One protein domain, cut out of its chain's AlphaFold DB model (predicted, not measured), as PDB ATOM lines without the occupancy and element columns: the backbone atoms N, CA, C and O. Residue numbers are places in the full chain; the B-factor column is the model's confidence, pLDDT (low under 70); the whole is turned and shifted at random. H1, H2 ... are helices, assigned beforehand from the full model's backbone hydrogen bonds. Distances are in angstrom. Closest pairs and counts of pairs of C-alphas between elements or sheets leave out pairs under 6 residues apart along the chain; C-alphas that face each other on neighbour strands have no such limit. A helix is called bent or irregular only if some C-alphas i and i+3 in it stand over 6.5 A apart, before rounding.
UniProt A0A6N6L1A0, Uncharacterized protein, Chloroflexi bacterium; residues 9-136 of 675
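This is residues 9 to 136 of the 675 residues of an uncharacterized protein of Chloroflexi bacterium (UniProt A0A6N6L1A0). What shape do these atoms make? H1 and the bent helices H2 and H3 stretch along the long axis, and H5 and H7, side by side and running opposite ways, cross arm H3b. Short H4 packs on H2a and H5, H6 sits at the turn between H5 and H7, and residues 123 to 136 are a tail with no named element. What is it built of, and how large is it? The printed part has 128 residues, with seven named helices, H1 to H7 in chain order, and no named strand, an all-helix class. It is compact, with a radius of gyration of the C-alphas of 14.4 A and spans of 42 by 34 by 25 A.

How do the first three helices stand? H1, residues 9 to 21, is only just irregular, with C-alphas 17 and 20 6.9 A apart. By their hydrogen bonds H2, residues 27 to 48, and H3, residues 53 to 73, were each assigned as one helix, but both are bent: C-alphas 34 and 37 are 7.1 A apart, C-alphas 63 and 66 7.3 A, giving arms H2a, residues 27 to 34, H2b, 37 to 48, H3a, 53 to 63, and H3b, 66 to 73. H1 and H2a form a hairpin, closest at the C-alphas of Ser 18 and Arg 28, 5.9 A; H1 touches H3b with residues 16 to 20 alone, closest at Pro 20 and Arg 72, C-alphas 5.6 A apart; H2b and H3a only just touch, with 3 pairs of C-alphas within 8 A, the closest Cys 46 and Ala 56, 6.2 A. What follows? H4, residues 76 to 83, touches H2a, closest C-alphas Ser 27 and Ala 83, 3.8 A, and forms a hairpin with H5, residues 88 to 100. H7, residues 109 to 122, touches H5 at a shallow tilt of 16 degrees, opposite ways, closest C-alphas Cys 96 and His 116, 5.8 A, and touches H3b about perpendicular, at 73 degrees, closest C-alphas Pro 66 and Tyr 115, 5.4 A. H6, residues 102 to 106, is close to but not clearly touching H7, closest C-alphas Gly 104 and Arg 112, 6.5 A. Do the backbones bond regularly? Every O i to N i+4 pair is within hydrogen-bond range in H2b, H3a, H3b, H4, H6 and H7; in H1 it is 6 of 9, in H2a 2 of 4, in H5 7 of 9.

Where does the first helix begin? C-alpha 9 of H1 is at (144.205, 173.277, 121.453), and H1 is 20.3 A long. Where does the last end? H7, 20.5 A long, ends with C-alpha 122 at (139.079, 160.123, 130.157); H5 is 19.3 A.

How far apart are its ends? The two C-alphas farthest apart are those of Gly 50 and Gln 77, 42.8 A. Is it whole? The printed part has no cut, and the six links between helices are tight. Where is confidence low? Residues 9 to 13, 16 to 30, 53, 110 and 127 to 136 are under 70, and the mean pLDDT of the printed part is 75.0.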
ATOM      1  N   ALA A   9     144.100 173.954 120.161       61.56
ATOM      2  CA  ALA A   9     144.205 173.277 121.453       61.56
ATOM      3  C   ALA A   9     144.389 171.747 121.353       61.56
ATOM      4  O   ALA A   9     145.194 171.162 122.081       61.56
ATOM      5  N   LEU A  10     143.666 171.092 120.439       64.75
ATOM      6  CA  LEU A  10     143.693 169.643 120.230       64.75
ATOM      7  C   LEU A  10     144.977 169.183 119.537       64.75
ATOM      8  O   LEU A  10     145.480 168.110 119.860       64.75
ATOM      9  N   GLN A  11     145.559 169.990 118.645       68.81
ATOM     10  CA  GLN A  11     146.788 169.617 117.931       68.81
ATOM     11  C   GLN A  11     147.978 169.430 118.888       68.81
ATOM     12  O   GLN A  11     148.691 168.428 118.804       68.81
ATOM     13  N   GLY A  12     148.147 170.331 119.864       66.75
ATOM     14  CA  GLY A  12     149.203 170.217 120.879       66.75
ATOM     15  C   GLY A  12     149.014 169.035 121.840       66.75
ATOM     16  O   GLY A  12     149.987 168.432 122.282       66.75
ATOM     17  N   ILE A  13     147.768 168.666 122.140       68.38
ATOM     18  CA  ILE A  13     147.439 167.539 123.030       68.38
ATOM     19  C   ILE A  13     147.603 166.199 122.309       68.38
ATOM     20  O   ILE A  13     148.135 165.252 122.888       68.38
ATOM     21  N   LYS A  14     147.227 166.132 121.025       72.25
ATOM     22  CA  LYS A  14     147.503 164.973 120.170       72.25
ATOM     23  C   LYS A  14     149.005 164.702 120.089       72.25
ATOM     24  O   LYS A  14     149.406 163.545 120.187       72.25
ATOM     25  N   ALA A  15     149.841 165.738 119.984       70.38
ATOM     26  CA  ALA A  15     151.298 165.589 120.010       70.38
ATOM     27  C   ALA A  15     151.808 165.015 121.349       70.38
ATOM     28  O   ALA A  15     152.590 164.063 121.341       70.38
ATOM     29  N   ASP A  16     151.311 165.512 122.487       68.56
ATOM     30  CA  ASP A  16     151.706 165.050 123.829       68.56
ATOM     31  C   ASP A  16     151.287 163.591 124.117       68.56
ATOM     32  O   ASP A  16     152.045 162.837 124.735       68.56
ATOM     33  N   LEU A  17     150.111 163.167 123.639       68.62
ATOM     34  CA  LEU A  17     149.638 161.775 123.718       68.62
ATOM     35  C   LEU A  17     150.384 160.841 122.753       68.62
ATOM     36  O   LEU A  17     150.515 159.650 123.025       68.62
ATOM     37  N   SER A  18     150.912 161.388 121.654       66.81
ATOM     38  CA  SER A  18     151.668 160.645 120.638       66.81
ATOM     39  C   SER A  18     153.157 160.500 120.968       66.81
ATOM     40  O   SER A  18     153.798 159.558 120.505       66.81
ATOM     41  N   ALA A  19     153.722 161.415 121.764       66.19
ATOM     42  CA  ALA A  19     155.146 161.445 122.108       66.19
ATOM     43  C   ALA A  19     155.705 160.117 122.678       66.19
ATOM     44  O   ALA A  19     156.825 159.754 122.321       66.19
ATOM     45  N   PRO A  20     154.969 159.333 123.496       60.47
ATOM     46  CA  PRO A  20     155.454 158.044 124.004       60.47
ATOM     47  C   PRO A  20     155.583 156.920 122.953       60.47
ATOM     48  O   PRO A  20     156.165 155.880 123.271       60.47
ATOM     49  N   PHE A  21     155.057 157.106 121.732       61.00
ATOM     50  CA  PHE A  21     154.931 156.074 120.685       61.00
ATOM     51  C   PHE A  21     155.704 156.381 119.394       61.00
ATOM     52  O   PHE A  21     155.495 155.710 118.387       61.00
ATOM     53  N   GLN A  22     156.613 157.363 119.401       57.59
ATOM     54  CA  GLN A  22     157.315 157.845 118.197       57.59
ATOM     55  C   GLN A  22     158.126 156.781 117.423       57.59
ATOM     56  O   GLN A  22     158.569 157.061 116.315       57.59
ATOM     57  N   SER A  23     158.286 155.560 117.950       49.66
ATOM     58  CA  SER A  23     158.996 154.453 117.294       49.66
ATOM     59  C   SER A  23     158.124 153.243 116.911       49.66
ATOM     60  O   SER A  23     158.679 152.231 116.493       49.66
ATOM     61  N   GLN A  24     156.793 153.278 117.092       53.16
ATOM     62  CA  GLN A  24     155.901 152.145 116.780       53.16
ATOM     63  C   GLN A  24     154.617 152.626 116.085       53.16
ATOM     64  O   GLN A  24     153.730 153.211 116.705       53.16
ATOM     65  N   THR A  25     154.521 152.377 114.779       49.50
ATOM     66  CA  THR A  25     153.336 152.650 113.952       49.50
ATOM     67  C   THR A  25     152.194 151.705 114.340       49.50
ATOM     68  O   THR A  25     152.368 150.490 114.290       49.50
ATOM     69  N   GLY A  26     151.043 152.251 114.751       53.12
ATOM     70  CA  GLY A  26     149.808 151.498 115.031       53.12
ATOM     71  C   GLY A  26     149.189 151.766 116.408       53.12
ATOM     72  O   GLY A  26     147.991 152.005 116.508       53.12
ATOM     73  N   SER A  27     149.986 151.828 117.482       52.75
ATOM     74  CA  SER A  27     149.454 152.024 118.851       52.75
ATOM     75  C   SER A  27     148.902 153.428 119.107       52.75
ATOM     76  O   SER A  27     148.073 153.639 119.991       52.75
ATOM     77  N   ARG A  28     149.404 154.395 118.334       56.50
ATOM     78  CA  ARG A  28     149.068 155.818 118.404       56.50
ATOM     79  C   ARG A  28     147.618 156.091 118.004       56.50
ATOM     80  O   ARG A  28     146.981 156.951 118.608       56.50
ATOM     81  N   ASP A  29     147.118 155.357 117.018       62.59
ATOM     82  CA  ASP A  29     145.847 155.682 116.374       62.59
ATOM     83  C   ASP A  29     144.670 155.146 117.191       62.59
ATOM     84  O   ASP A  29     143.693 155.856 117.388       62.59
ATOM     85  N   VAL A  30     144.813 153.965 117.798       68.25
ATOM     86  CA  VAL A  30     143.769 153.340 118.625       68.25
ATOM     87  C   VAL A  30     143.407 154.190 119.845       68.25
ATOM     88  O   VAL A  30     142.240 154.509 120.057       68.25
ATOM     89  N   LEU A  31     144.389 154.603 120.656       72.12
ATOM     90  CA  LEU A  31     144.090 155.377 121.865       72.12
ATOM     91  C   LEU A  31     143.540 156.767 121.532       72.12
ATOM     92  O   LEU A  31     142.664 157.253 122.243       72.12
ATOM     93  N   LEU A  32     144.050 157.404 120.472       72.62
ATOM     94  CA  LEU A  32     143.536 158.692 120.013       72.62
ATOM     95  C   LEU A  32     142.093 158.566 119.519       72.62
ATOM     96  O   LEU A  32     141.274 159.381 119.922       72.62
ATOM     97  N   VAL A  33     141.761 157.519 118.761       77.06
ATOM     98  CA  VAL A  33     140.385 157.234 118.319       77.06
ATOM     99  C   VAL A  33     139.441 157.043 119.509       77.06
ATOM    100  O   VAL A  33     138.334 157.573 119.494       77.06
ATOM    101  N   LEU A  34     139.884 156.356 120.566       76.75
ATOM    102  CA  LEU A  34     139.061 156.104 121.756       76.75
ATOM    103  C   LEU A  34     138.893 157.336 122.663       76.75
ATOM    104  O   LEU A  34     137.873 157.465 123.330       76.75
ATOM    105  N   ILE A  35     139.876 158.243 122.724       77.12
ATOM    106  CA  ILE A  35     139.850 159.398 123.643       77.12
ATOM    107  C   ILE A  35     139.370 160.694 122.977       77.12
ATOM    108  O   ILE A  35     138.823 161.563 123.653       77.12
ATOM    109  N   GLU A  36     139.563 160.854 121.666       79.12
ATOM    110  CA  GLU A  36     139.297 162.096 120.930       79.12
ATOM    111  C   GLU A  36     137.843 162.593 121.033       79.12
ATOM    112  O   GLU A  36     137.679 163.777 121.349       79.12
ATOM    113  N   PRO A  37     136.802 161.748 120.888       76.69
ATOM    114  CA  PRO A  37     135.413 162.180 121.067       76.69
ATOM    115  C   PRO A  37     135.157 162.792 122.454       76.69
ATOM    116  O   PRO A  37     134.439 163.779 122.600       76.69
ATOM    117  N   HIS A  38     135.815 162.261 123.485       77.12
ATOM    118  CA  HIS A  38     135.679 162.730 124.863       77.12
ATOM    119  C   HIS A  38     136.468 164.016 125.140       77.12
ATOM    120  O   HIS A  38     136.049 164.841 125.953       77.12
ATOM    121  N   LEU A  39     137.602 164.217 124.462       79.50
ATOM    122  CA  LEU A  39     138.349 165.477 124.519       79.50
ATOM    123  C   LEU A  39     137.584 166.612 123.838       79.50
ATOM    124  O   LEU A  39     137.602 167.732 124.347       79.50
ATOM    125  N   LEU A  40     136.910 166.316 122.724       76.62
ATOM    126  CA  LEU A  40     136.041 167.259 122.020       76.62
ATOM    127  C   LEU A  40     134.861 167.672 122.901       76.62
ATOM    128  O   LEU A  40     134.717 168.861 123.170       76.62
ATOM    129  N   ALA A  41     134.133 166.708 123.475       75.69
ATOM    130  CA  ALA A  41     133.031 166.985 124.400       75.69
ATOM    131  C   ALA A  41     133.466 167.835 125.614       75.69
ATOM    132  O   ALA A  41     132.742 168.726 126.066       75.69
ATOM    133  N   TYR A  42     134.676 167.606 126.138       77.50
ATOM    134  CA  TYR A  42     135.216 168.424 127.224       77.50
ATOM    135  C   TYR A  42     135.539 169.861 126.781       77.50
ATOM    136  O   TYR A  42     135.269 170.805 127.525       77.50
ATOM    137  N   LEU A  43     136.117 170.050 125.593       77.38
ATOM    138  CA  LEU A  43     136.437 171.381 125.069       77.38
ATOM    139  C   LEU A  43     135.178 172.175 124.704       77.38
ATOM    140  O   LEU A  43     135.120 173.356 125.035       77.38
ATOM    141  N   GLU A  44     134.170 171.523 124.124       77.25
ATOM    142  CA  GLU A  44     132.843 172.104 123.880       77.25
ATOM    143  C   GLU A  44     132.227 172.588 125.196       77.25
ATOM    144  O   GLU A  44     131.912 173.767 125.333       77.25
ATOM    145  N   SER A  45     132.237 171.752 126.240       76.81
ATOM    146  CA  SER A  45     131.730 172.168 127.556       76.81
ATOM    147  C   SER A  45     132.541 173.289 128.232       76.81
ATOM    148  O   SER A  45     132.020 173.989 129.095       76.81
ATOM    149  N   CYS A  46     133.819 173.487 127.881       73.31
ATOM    150  CA  CYS A  46     134.590 174.648 128.347       73.31
ATOM    151  C   CYS A  46     134.156 175.928 127.623       73.31
ATOM    152  O   CYS A  46     134.114 176.993 128.238       73.31
ATOM    153  N   GLN A  47     133.868 175.821 126.326       75.88
ATOM    154  CA  GLN A  47     133.415 176.933 125.502       75.88
ATOM    155  C   GLN A  47     132.010 177.390 125.909       75.88
ATOM    156  O   GLN A  47     131.798 178.593 126.053       75.88
ATOM    157  N   ASP A  48     131.105 176.448 126.187       73.88
ATOM    158  CA  ASP A  48     129.750 176.719 126.693       73.88
ATOM    159  C   ASP A  48     129.769 177.496 128.023       73.88
ATOM    160  O   ASP A  48     128.905 178.325 128.292       73.88
ATOM    161  N   GLU A  49     130.803 177.277 128.838       72.31
ATOM    162  CA  GLU A  49     131.011 177.915 130.144       72.31
ATOM    163  C   GLU A  49     131.882 179.187 130.061       72.31
ATOM    164  O   GLU A  49     132.365 179.694 131.076       72.31
ATOM    165  N   GLY A  50     132.131 179.705 128.852       74.75
ATOM    166  CA  GLY A  50     132.860 180.958 128.628       74.75
ATOM    167  C   GLY A  50     134.364 180.899 128.929       74.75
ATOM    168  O   GLY A  50     135.000 181.939 129.114       74.75
ATOM    169  N   ILE A  51     134.963 179.704 128.994       73.25
ATOM    170  CA  ILE A  51     136.399 179.533 129.248       73.25
ATOM    171  C   ILE A  51     137.200 179.772 127.967       73.25
ATOM    172  O   ILE A  51     136.943 179.171 126.924       73.25
ATOM    173  N   SER A  52     138.240 180.604 128.065       75.62
ATOM    174  CA  SER A  52     139.138 180.873 126.935       75.62
ATOM    175  C   SER A  52     139.822 179.599 126.417       75.62
ATOM    176  O   SER A  52     140.164 178.693 127.183       75.62
ATOM    177  N   SER A  53     140.099 179.539 125.112       69.81
ATOM    178  CA  SER A  53     140.759 178.387 124.473       69.81
ATOM    179  C   SER A  53     142.130 178.070 125.089       69.81
ATOM    180  O   SER A  53     142.482 176.900 125.275       69.81
ATOM    181  N   THR A  54     142.893 179.097 125.475       71.50
ATOM    182  CA  THR A  54     144.186 178.961 126.162       71.50
ATOM    183  C   THR A  54     144.030 178.305 127.534       71.50
ATOM    184  O   THR A  54     144.750 177.358 127.862       71.50
ATOM    185  N   GLU A  55     143.051 178.752 128.320       71.25
ATOM    186  CA  GLU A  55     142.771 178.207 129.647       71.25
ATOM    187  C   GLU A  55     142.206 176.778 129.574       71.25
ATOM    188  O   GLU A  55     142.624 175.907 130.343       71.25
ATOM    189  N   ALA A  56     141.324 176.498 128.610       71.94
ATOM    190  CA  ALA A  56     140.806 175.157 128.339       71.94
ATOM    191  C   ALA A  56     141.940 174.180 127.974       71.94
ATOM    192  O   ALA A  56     142.015 173.078 128.526       71.94
ATOM    193  N   THR A  57     142.890 174.615 127.137       72.00
ATOM    194  CA  THR A  57     144.081 173.832 126.760       72.00
ATOM    195  C   THR A  57     144.948 173.504 127.974       72.00
ATOM    196  O   THR A  57     145.331 172.350 128.182       72.00
ATOM    197  N   GLN A  58     145.248 174.501 128.814       72.12
ATOM    198  CA  GLN A  58     146.083 174.309 130.002       72.12
ATOM    199  C   GLN A  58     145.421 173.368 131.021       72.12
ATOM    200  O   GLN A  58     146.081 172.486 131.585       72.12
ATOM    201  N   LYS A  59     144.104 173.501 131.220       71.19
ATOM    202  CA  LYS A  59     143.315 172.613 132.085       71.19
ATOM    203  C   LYS A  59     143.295 171.182 131.557       71.19
ATOM    204  O   LYS A  59     143.510 170.252 132.335       71.19
ATOM    205  N   LEU A  60     143.108 171.001 130.251       75.62
ATOM    206  CA  LEU A  60     143.084 169.682 129.627       75.62
ATOM    207  C   LEU A  60     144.449 168.982 129.720       75.62
ATOM    208  O   LEU A  60     144.510 167.818 130.116       75.62
ATOM    209  N   LYS A  61     145.561 169.701 129.499       74.12
ATOM    210  CA  LYS A  61     146.924 169.167 129.711       74.12
ATOM    211  C   LYS A  61     147.159 168.703 131.154       74.12
ATOM    212  O   LYS A  61     147.692 167.616 131.391       74.12
ATOM    213  N   SER A  62     146.718 169.492 132.135       73.12
ATOM    214  CA  SER A  62     146.803 169.115 133.555       73.12
ATOM    215  C   SER A  62     145.956 167.875 133.874       73.12
ATOM    216  O   SER A  62     146.383 166.978 134.606       73.12
ATOM    217  N   ALA A  63     144.762 167.784 133.289       73.19
ATOM    218  CA  ALA A  63     143.844 166.681 133.522       73.19
ATOM    219  C   ALA A  63     144.319 165.359 132.890       73.19
ATOM    220  O   ALA A  63     144.147 164.306 133.508       73.19
ATOM    221  N   LEU A  64     144.992 165.425 131.735       79.38
ATOM    222  CA  LEU A  64     145.555 164.278 131.011       79.38
ATOM    223  C   LEU A  64     146.917 163.799 131.532       79.38
ATOM    224  O   LEU A  64     147.387 162.734 131.132       79.38
ATOM    225  N   THR A  65     147.538 164.526 132.464       82.94
ATOM    226  CA  THR A  65     148.844 164.160 133.043       82.94
ATOM    227  C   THR A  65     148.924 162.697 133.530       82.94
ATOM    228  O   THR A  65     149.937 162.050 133.253       82.94
ATOM    229  N   PRO A  66     147.908 162.113 134.201       81.31
ATOM    230  CA  PRO A  66     147.933 160.703 134.604       81.31
ATOM    231  C   PRO A  66     147.932 159.722 133.432       81.31
ATOM    232  O   PRO A  66     148.652 158.730 133.492       81.31
ATOM    233  N   VAL A  67     147.171 160.010 132.371       82.25
ATOM    234  CA  VAL A  67     147.118 159.185 131.154       82.25
ATOM    235  C   VAL A  67     148.480 159.229 130.462       82.25
ATOM    236  O   VAL A  67     149.084 158.188 130.232       82.25
ATOM    237  N   ILE A  68     149.036 160.427 130.258       80.81
ATOM    238  CA  ILE A  68     150.365 160.622 129.652       80.81
ATOM    239  C   ILE A  68     151.463 159.927 130.472       80.81
ATOM    240  O   ILE A  68     152.359 159.293 129.914       80.81
ATOM    241  N   SER A  69     151.396 160.016 131.802       81.94
ATOM    242  CA  SER A  69     152.389 159.384 132.677       81.94
ATOM    243  C   SER A  69     152.283 157.858 132.662       81.94
ATOM    244  O   SER A  69     153.312 157.188 132.612       81.94
ATOM    245  N   ALA A  70     151.062 157.310 132.641       81.94
ATOM    246  CA  ALA A  70     150.836 155.874 132.509       81.94
ATOM    247  C   ALA A  70     151.370 155.351 131.169       81.94
ATOM    248  O   ALA A  70     152.098 154.364 131.167       81.94
ATOM    249  N   LEU A  71     151.115 156.061 130.061       82.19
ATOM    250  CA  LEU A  71     151.625 155.714 128.727       82.19
ATOM    251  C   LEU A  71     153.155 155.622 128.694       82.19
ATOM    252  O   LEU A  71     153.712 154.667 128.154       82.19
ATOM    253  N   ARG A  72     153.850 156.584 129.318       82.44
ATOM    254  CA  ARG A  72     155.322 156.579 129.413       82.44
ATOM    255  C   ARG A  72     155.852 155.392 130.218       82.44
ATOM    256  O   ARG A  72     156.933 154.893 129.915       82.44
ATOM    257  N   ALA A  73     155.086 154.936 131.206       82.94
ATOM    258  CA  ALA A  73     155.460 153.860 132.114       82.94
ATOM    259  C   ALA A  73     155.048 152.452 131.641       82.94
ATOM    260  O   ALA A  73     155.358 151.482 132.332       82.94
ATOM    261  N   LEU A  74     154.364 152.309 130.497       82.62
ATOM    262  CA  LEU A  74     153.985 150.994 129.969       82.62
ATOM    263  C   LEU A  74     155.219 150.174 129.583       82.62
ATOM    264  O   LEU A  74     156.118 150.672 128.894       82.62
ATOM    265  N   THR A  75     155.217 148.894 129.956       83.06
ATOM    266  CA  THR A  75     156.208 147.922 129.475       83.06
ATOM    267  C   THR A  75     156.028 147.658 127.979       83.06
ATOM    268  O   THR A  75     154.962 147.905 127.416       83.06
ATOM    269  N   ALA A  76     157.045 147.102 127.312       80.69
ATOM    270  CA  ALA A  76     156.959 146.773 125.886       80.69
ATOM    271  C   ALA A  76     155.768 145.847 125.553       80.69
ATOM    272  O   ALA A  76     155.109 146.033 124.532       80.69
ATOM    273  N   GLN A  77     155.446 144.895 126.436       82.62
ATOM    274  CA  GLN A  77     154.290 144.005 126.287       82.62
ATOM    275  C   GLN A  77     152.961 144.753 126.455       82.62
ATOM    276  O   GLN A  77     152.047 144.561 125.658       82.62
ATOM    277  N   GLN A  78     152.862 145.647 127.440       84.31
ATOM    278  CA  GLN A  78     151.666 146.468 127.649       84.31
ATOM    279  C   GLN A  78     151.447 147.470 126.508       84.31
ATOM    280  O   GLN A  78     150.307 147.708 126.126       84.31
ATOM    281  N   ARG A  79     152.516 148.019 125.917       82.12
ATOM    282  CA  ARG A  79     152.424 148.880 124.724       82.12
ATOM    283  C   ARG A  79     151.880 148.120 123.514       82.12
ATOM    284  O   ARG A  79     151.002 148.639 122.835       82.12
ATOM    285  N   LYS A  80     152.344 146.884 123.284       79.44
ATOM    286  CA  LYS A  80     151.789 146.001 122.241       79.44
ATOM    287  C   LYS A  80     150.322 145.656 122.504       79.44
ATOM    288  O   LYS A  80     149.527 145.708 121.577       79.44
ATOM    289  N   GLY A  81     149.962 145.365 123.756       80.31
ATOM    290  CA  GLY A  81     148.571 145.127 124.150       80.31
ATOM    291  C   GLY A  81     147.677 146.343 123.904       80.31
ATOM    292  O   GLY A  81     146.608 146.197 123.332       80.31
ATOM    293  N   LEU A  82     148.148 147.547 124.252       83.06
ATOM    294  CA  LEU A  82     147.411 148.793 124.016       83.06
ATOM    295  C   LEU A  82     147.201 149.067 122.520       83.06
ATOM    296  O   LEU A  82     146.179 149.615 122.130       83.06
ATOM    297  N   ALA A  83     148.162 148.666 121.685       76.44
ATOM    298  CA  ALA A  83     148.073 148.789 120.234       76.44
ATOM    299  C   ALA A  83     147.009 147.889 119.597       76.44
ATOM    300  O   ALA A  83     146.554 148.182 118.499       76.44
ATOM    301  N   ALA A  84     146.669 146.788 120.266       78.12
ATOM    302  CA  ALA A  84     145.700 145.804 119.803       78.12
ATOM    303  C   ALA A  84     144.304 146.009 120.414       78.12
ATOM    304  O   ALA A  84     143.397 145.241 120.108       78.12
ATOM    305  N   CYS A  85     144.127 147.011 121.284       82.38
ATOM    306  CA  CYS A  85     142.825 147.318 121.865       82.38
ATOM    307  C   CYS A  85     141.834 147.743 120.781       82.38
ATOM    308  O   CYS A  85     142.171 148.483 119.862       82.38
ATOM    309  N   THR A  86     140.587 147.320 120.933       78.06
ATOM    310  CA  THR A  86     139.473 147.772 120.087       78.06
ATOM    311  C   THR A  86     138.392 148.472 120.902       78.06
ATOM    312  O   THR A  86     137.544 149.160 120.339       78.06
ATOM    313  N   THR A  87     138.456 148.360 122.233       82.56
ATOM    314  CA  THR A  87     137.482 148.949 123.154       82.56
ATOM    315  C   THR A  87     138.133 149.861 124.194       82.56
ATOM    316  O   THR A  87     139.299 149.706 124.578       82.56
ATOM    317  N   THR A  88     137.342 150.804 124.710       83.00
ATOM    318  CA  THR A  88     137.741 151.691 125.809       83.00
ATOM    319  C   THR A  88     138.061 150.913 127.089       83.00
ATOM    320  O   THR A  88     138.966 151.294 127.833       83.00
ATOM    321  N   GLU A  89     137.378 149.790 127.328       85.06
ATOM    322  CA  GLU A  89     137.590 148.931 128.496       85.06
ATOM    323  C   GLU A  89     138.979 148.281 128.498       85.06
ATOM    324  O   GLU A  89     139.700 148.351 129.500       85.06
ATOM    325  N   GLU A  90     139.393 147.720 127.361       85.44
ATOM    326  CA  GLU A  90     140.718 147.115 127.190       85.44
ATOM    327  C   GLU A  90     141.829 148.158 127.368       85.44
ATOM    328  O   GLU A  90     142.782 147.946 128.129       85.44
ATOM    329  N   ALA A  91     141.676 149.328 126.737       85.00
ATOM    330  CA  ALA A  91     142.634 150.423 126.857       85.00
ATOM    331  C   ALA A  91     142.739 150.923 128.310       85.00
ATOM    332  O   ALA A  91     143.839 151.149 128.830       85.00
ATOM    333  N   GLN A  92     141.603 151.038 129.004       88.50
ATOM    334  CA  GLN A  92     141.548 151.422 130.411       88.50
ATOM    335  C   GLN A  92     142.249 150.392 131.307       88.50
ATOM    336  O   GLN A  92     143.009 150.784 132.199       88.50
ATOM    337  N   ALA A  93     142.018 149.093 131.089       87.94
ATOM    338  CA  ALA A  93     142.629 148.019 131.869       87.94
ATOM    339  C   ALA A  93     144.160 148.049 131.762       87.94
ATOM    340  O   ALA A  93     144.855 148.003 132.781       87.94
ATOM    341  N   ILE A  94     144.688 148.225 130.548       87.19
ATOM    342  CA  ILE A  94     146.133 148.274 130.298       87.19
ATOM    343  C   ILE A  94     146.773 149.513 130.936       87.19
ATOM    344  O   ILE A  94     147.812 149.408 131.594       87.19
ATOM    345  N   LEU A  95     146.140 150.683 130.820       86.88
ATOM    346  CA  LEU A  95     146.649 151.912 131.435       86.88
ATOM    347  C   LEU A  95     146.573 151.882 132.964       86.88
ATOM    348  O   LEU A  95     147.472 152.384 133.639       86.88
ATOM    349  N   CYS A  96     145.541 151.256 133.526       88.69
ATOM    350  CA  CYS A  96     145.435 151.058 134.969       88.69
ATOM    351  C   CYS A  96     146.458 150.035 135.484       88.69
ATOM    352  O   CYS A  96     147.001 150.229 136.569       88.69
ATOM    353  N   ALA A  97     146.789 148.999 134.707       86.81
ATOM    354  CA  ALA A  97     147.818 148.024 135.068       86.81
ATOM    355  C   ALA A  97     149.216 148.659 135.197       86.81
ATOM    356  O   ALA A  97     150.023 148.214 136.016       86.81
ATOM    357  N   ALA A  98     149.491 149.749 134.468       84.12
ATOM    358  CA  ALA A  98     150.716 150.535 134.639       84.12
ATOM    359  C   ALA A  98     150.856 151.118 136.058       84.12
ATOM    360  O   ALA A  98     151.961 151.359 136.523       84.12
ATOM    361  N   LEU A  99     149.761 151.306 136.799       85.56
ATOM    362  CA  LEU A  99     149.814 151.796 138.182       85.56
ATOM    363  C   LEU A  99     150.283 150.735 139.188       85.56
ATOM    364  O   LEU A  99     150.595 151.074 140.332       85.56
ATOM    365  N   SER A 100     150.351 149.473 138.772       83.75
ATOM    366  CA  SER A 100     150.822 148.356 139.595       83.75
ATOM    367  C   SER A 100     152.287 147.991 139.335       83.75
ATOM    368  O   SER A 100     152.839 147.178 140.076       83.75
ATOM    369  N   ASN A 101     152.930 148.597 138.327       83.62
ATOM    370  CA  ASN A 101     154.355 148.411 138.034       83.62
ATOM    371  C   ASN A 101     155.252 149.268 138.952       83.62
ATOM    372  O   ASN A 101     154.750 150.020 139.783       83.62
ATOM    373  N   SER A 102     156.578 149.187 138.808       80.69
ATOM    374  CA  SER A 102     157.539 149.909 139.662       80.69
ATOM    375  C   SER A 102     157.321 151.430 139.706       80.69
ATOM    376  O   SER A 102     157.424 152.030 140.777       80.69
ATOM    377  N   TRP A 103     156.945 152.055 138.584       87.06
ATOM    378  CA  TRP A 103     156.594 153.478 138.539       87.06
ATOM    379  C   TRP A 103     155.331 153.764 139.354       87.06
ATOM    380  O   TRP A 103     155.334 154.628 140.233       87.06
ATOM    381  N   GLY A 104     154.262 153.006 139.112       83.38
ATOM    382  CA  GLY A 104     153.011 153.152 139.845       83.38
ATOM    383  C   GLY A 104     153.151 152.833 141.337       83.38
ATOM    384  O   GLY A 104     152.552 153.512 142.179       83.38
ATOM    385  N   GLN A 105     154.007 151.867 141.687       83.44
ATOM    386  CA  GLN A 105     154.340 151.503 143.062       83.44
ATOM    387  C   GLN A 105     155.130 152.589 143.798       83.44
ATOM    388  O   GLN A 105     154.899 152.796 144.990       83.44
ATOM    389  N   GLY A 106     155.965 153.342 143.077       78.56
ATOM    390  CA  GLY A 106     156.642 154.537 143.585       78.56
ATOM    391  C   GLY A 106     155.699 155.708 143.898       78.56
ATOM    392  O   GLY A 106     156.071 156.622 144.636       78.56
ATOM    393  N   LEU A 107     154.457 155.690 143.396       79.56
ATOM    394  CA  LEU A 107     153.437 156.672 143.769       79.56
ATOM    395  C   LEU A 107     152.830 156.334 145.135       79.56
ATOM    396  O   LEU A 107     152.479 155.184 145.419       79.56
ATOM    397  N   LYS A 108     152.592 157.374 145.948       84.69
ATOM    398  CA  LYS A 108     151.785 157.271 147.176       84.69
ATOM    399  C   LYS A 108     150.439 156.614 146.854       84.69
ATOM    400  O   LYS A 108     149.821 156.962 145.848       84.69
ATOM    401  N   ALA A 109     149.941 155.742 147.733       76.00
ATOM    402  CA  ALA A 109     148.693 154.997 147.515       76.00
ATOM    403  C   ALA A 109     147.501 155.902 147.140       76.00
ATOM    404  O   ALA A 109     146.739 155.593 146.226       76.00
ATOM    405  N   THR A 110     147.396 157.082 147.762       69.69
ATOM    406  CA  THR A 110     146.370 158.087 147.437       69.69
ATOM    407  C   THR A 110     146.521 158.663 146.030       69.69
ATOM    408  O   THR A 110     145.528 158.886 145.347       69.69
ATOM    409  N   THR A 111     147.754 158.898 145.577       77.12
ATOM    410  CA  THR A 111     148.051 159.399 144.229       77.12
ATOM    411  C   THR A 111     147.782 158.321 143.184       77.12
ATOM    412  O   THR A 111     147.190 158.610 142.149       77.12
ATOM    413  N   ARG A 112     148.127 157.063 143.484       81.31
ATOM    414  CA  ARG A 112     147.827 155.901 142.639       81.31
ATOM    415  C   ARG A 112     146.320 155.727 142.438       81.31
ATOM    416  O   ARG A 112     145.864 155.599 141.306       81.31
ATOM    417  N   GLN A 113     145.538 155.829 143.514       80.38
ATOM    418  CA  GLN A 113     144.074 155.788 143.453       80.38
ATOM    419  C   GLN A 113     143.496 156.961 142.642       80.38
ATOM    420  O   GLN A 113     142.599 156.764 141.826       80.38
ATOM    421  N   GLN A 114     144.038 158.174 142.801       77.06
ATOM    422  CA  GLN A 114     143.630 159.337 141.999       77.06
ATOM    423  C   GLN A 114     143.944 159.165 140.510       77.06
ATOM    424  O   GLN A 114     143.141 159.566 139.670       77.06
ATOM    425  N   TYR A 115     145.101 158.593 140.175       83.81
ATOM    426  CA  TYR A 115     145.504 158.352 138.790       83.81
ATOM    427  C   TYR A 115     144.605 157.303 138.147       83.81
ATOM    428  O   TYR A 115     144.132 157.520 137.038       83.81
ATOM    429  N   HIS A 116     144.271 156.244 138.885       83.12
ATOM    430  CA  HIS A 116     143.308 155.241 138.455       83.12
ATOM    431  C   HIS A 116     141.946 155.877 138.124       83.12
ATOM    432  O   HIS A 116     141.453 155.728 137.012       83.12
ATOM    433  N   THR A 117     141.374 156.685 139.027       80.69
ATOM    434  CA  THR A 117     140.100 157.388 138.775       80.69
ATOM    435  C   THR A 117     140.170 158.356 137.589       80.69
ATOM    436  O   THR A 117     139.199 158.482 136.848       80.69
ATOM    437  N   LYS A 118     141.297 159.050 137.392       80.62
ATOM    438  CA  LYS A 118     141.463 159.995 136.278       80.62
ATOM    439  C   LYS A 118     141.623 159.294 134.927       80.62
ATOM    440  O   LYS A 118     141.076 159.796 133.956       80.62
ATOM    441  N   ILE A 119     142.303 158.147 134.867       83.94
ATOM    442  CA  ILE A 119     142.402 157.336 133.642       83.94
ATOM    443  C   ILE A 119     141.007 156.867 133.212       83.94
ATOM    444  O   ILE A 119     140.624 157.110 132.075       83.94
ATOM    445  N   ARG A 120     140.204 156.320 134.139       83.00
ATOM    446  CA  ARG A 120     138.815 155.902 133.854       83.00
ATOM    447  C   ARG A 120     137.912 157.043 133.387       83.00
ATOM    448  O   ARG A 120     136.993 156.840 132.614       83.00
ATOM    449  N   ARG A 121     138.160 158.263 133.865       79.56
ATOM    450  CA  ARG A 121     137.351 159.434 133.506       79.56
ATOM    451  C   ARG A 121     137.554 159.890 132.063       79.56
ATOM    452  O   ARG A 121     136.629 160.423 131.469       79.56
ATOM    453  N   PHE A 122     138.766 159.746 131.537       76.94
ATOM    454  CA  PHE A 122     139.079 160.123 130.157       76.94
ATOM    455  C   PHE A 122     138.928 158.962 129.174       76.94
ATOM    456  O   PHE A 122     138.999 159.179 127.974       76.94
ATOM    457  N   LEU A 123     138.681 157.756 129.680       80.12
ATOM    458  CA  LEU A 123     138.306 156.573 128.915       80.12
ATOM    459  C   LEU A 123     137.004 156.007 129.505       80.12
ATOM    460  O   LEU A 123     137.026 154.928 130.100       80.12
ATOM    461  N   PRO A 124     135.896 156.765 129.444       77.88
ATOM    462  CA  PRO A 124     134.621 156.324 129.986       77.88
ATOM    463  C   PRO A 124     134.075 155.136 129.187       77.88
ATOM    464  O   PRO A 124     134.224 155.068 127.971       77.88
ATOM    465  N   LEU A 125     133.404 154.204 129.863       77.81
ATOM    466  CA  LEU A 125     132.822 153.033 129.195       77.81
ATOM    467  C   LEU A 125     131.545 153.377 128.413       77.81
ATOM    468  O   LEU A 125     131.126 152.610 127.552       77.81
ATOM    469  N   THR A 126     130.930 154.521 128.716       73.06
ATOM    470  CA  THR A 126     129.675 154.992 128.123       73.06
ATOM    471  C   THR A 126     129.726 156.506 127.877       73.06
ATOM    472  O   THR A 126     130.408 157.245 128.591       73.06
ATOM    473  N   GLU A 127     129.014 157.003 126.862       65.19
ATOM    474  CA  GLU A 127     129.061 158.425 126.469       65.19
ATOM    475  C   GLU A 127     128.500 159.386 127.532       65.19
ATOM    476  O   GLU A 127     128.975 160.512 127.672       65.19
ATOM    477  N   ASP A 128     127.542 158.944 128.348       65.44
ATOM    478  CA  ASP A 128     126.971 159.706 129.471       65.44
ATOM    479  C   ASP A 128     127.972 159.949 130.621       65.44
ATOM    480  O   ASP A 128     127.755 160.813 131.482       65.44
ATOM    481  N   GLN A 129     129.090 159.216 130.612       65.56
ATOM    482  CA  GLN A 129     130.228 159.379 131.515       65.56
ATOM    483  C   GLN A 129     131.341 160.252 130.917       65.56
ATOM    484  O   GLN A 129     132.377 160.434 131.566       65.56
ATOM    485  N   ALA A 130     131.141 160.810 129.717       65.69
ATOM    486  CA  ALA A 130     132.108 161.697 129.091       65.69
ATOM    487  C   ALA A 130     132.445 162.896 129.997       65.69
ATOM    488  O   ALA A 130     131.564 163.471 130.653       65.69
ATOM    489  N   PRO A 131     133.729 163.285 130.058       69.88
ATOM    490  CA  PRO A 131     134.164 164.370 130.908       69.88
ATOM    491  C   PRO A 131     133.578 165.703 130.440       69.88
ATOM    492  O   PRO A 131     133.829 166.134 129.321       69.88
ATOM    493  N   ARG A 132     132.859 166.395 131.329       68.94
ATOM    494  CA  ARG A 132     132.392 167.775 131.106       68.94
ATOM    495  C   ARG A 132     133.105 168.751 132.037       68.94
ATOM    496  O   ARG A 132     133.471 168.403 133.167       68.94
ATOM    497  N   TYR A 133     133.335 169.967 131.571       62.41
ATOM    498  CA  TYR A 133     133.762 171.073 132.412       62.41
ATOM    499  C   TYR A 133     132.578 171.532 133.269       62.41
ATOM    500  O   TYR A 133     131.447 171.582 132.802       62.41
ATOM    501  N   SER A 134     132.819 171.803 134.551       57.34
ATOM    502  CA  SER A 134     131.811 172.393 135.436       57.34
ATOM    503  C   SER A 134     132.481 173.455 136.299       57.34
ATOM    504  O   SER A 134     133.351 173.117 137.114       57.34
ATOM    505  N   GLY A 135     132.083 174.719 136.140       48.38
ATOM    506  CA  GLY A 135     132.557 175.824 136.982       48.38
ATOM    507  C   GLY A 135     132.123 175.703 138.449       48.38
ATOM    508  O   GLY A 135     132.794 176.227 139.341       48.38
ATOM    509  N   ASP A 136     131.058 174.940 138.717       39.97
ATOM    510  CA  ASP A 136     130.404 174.867 140.021       39.97
ATOM    511  C   ASP A 136     130.847 173.713 140.939       39.97
ATOM    512  O   ASP A 136     131.229 172.616 140.524       39.97
TER     513      ASP A 136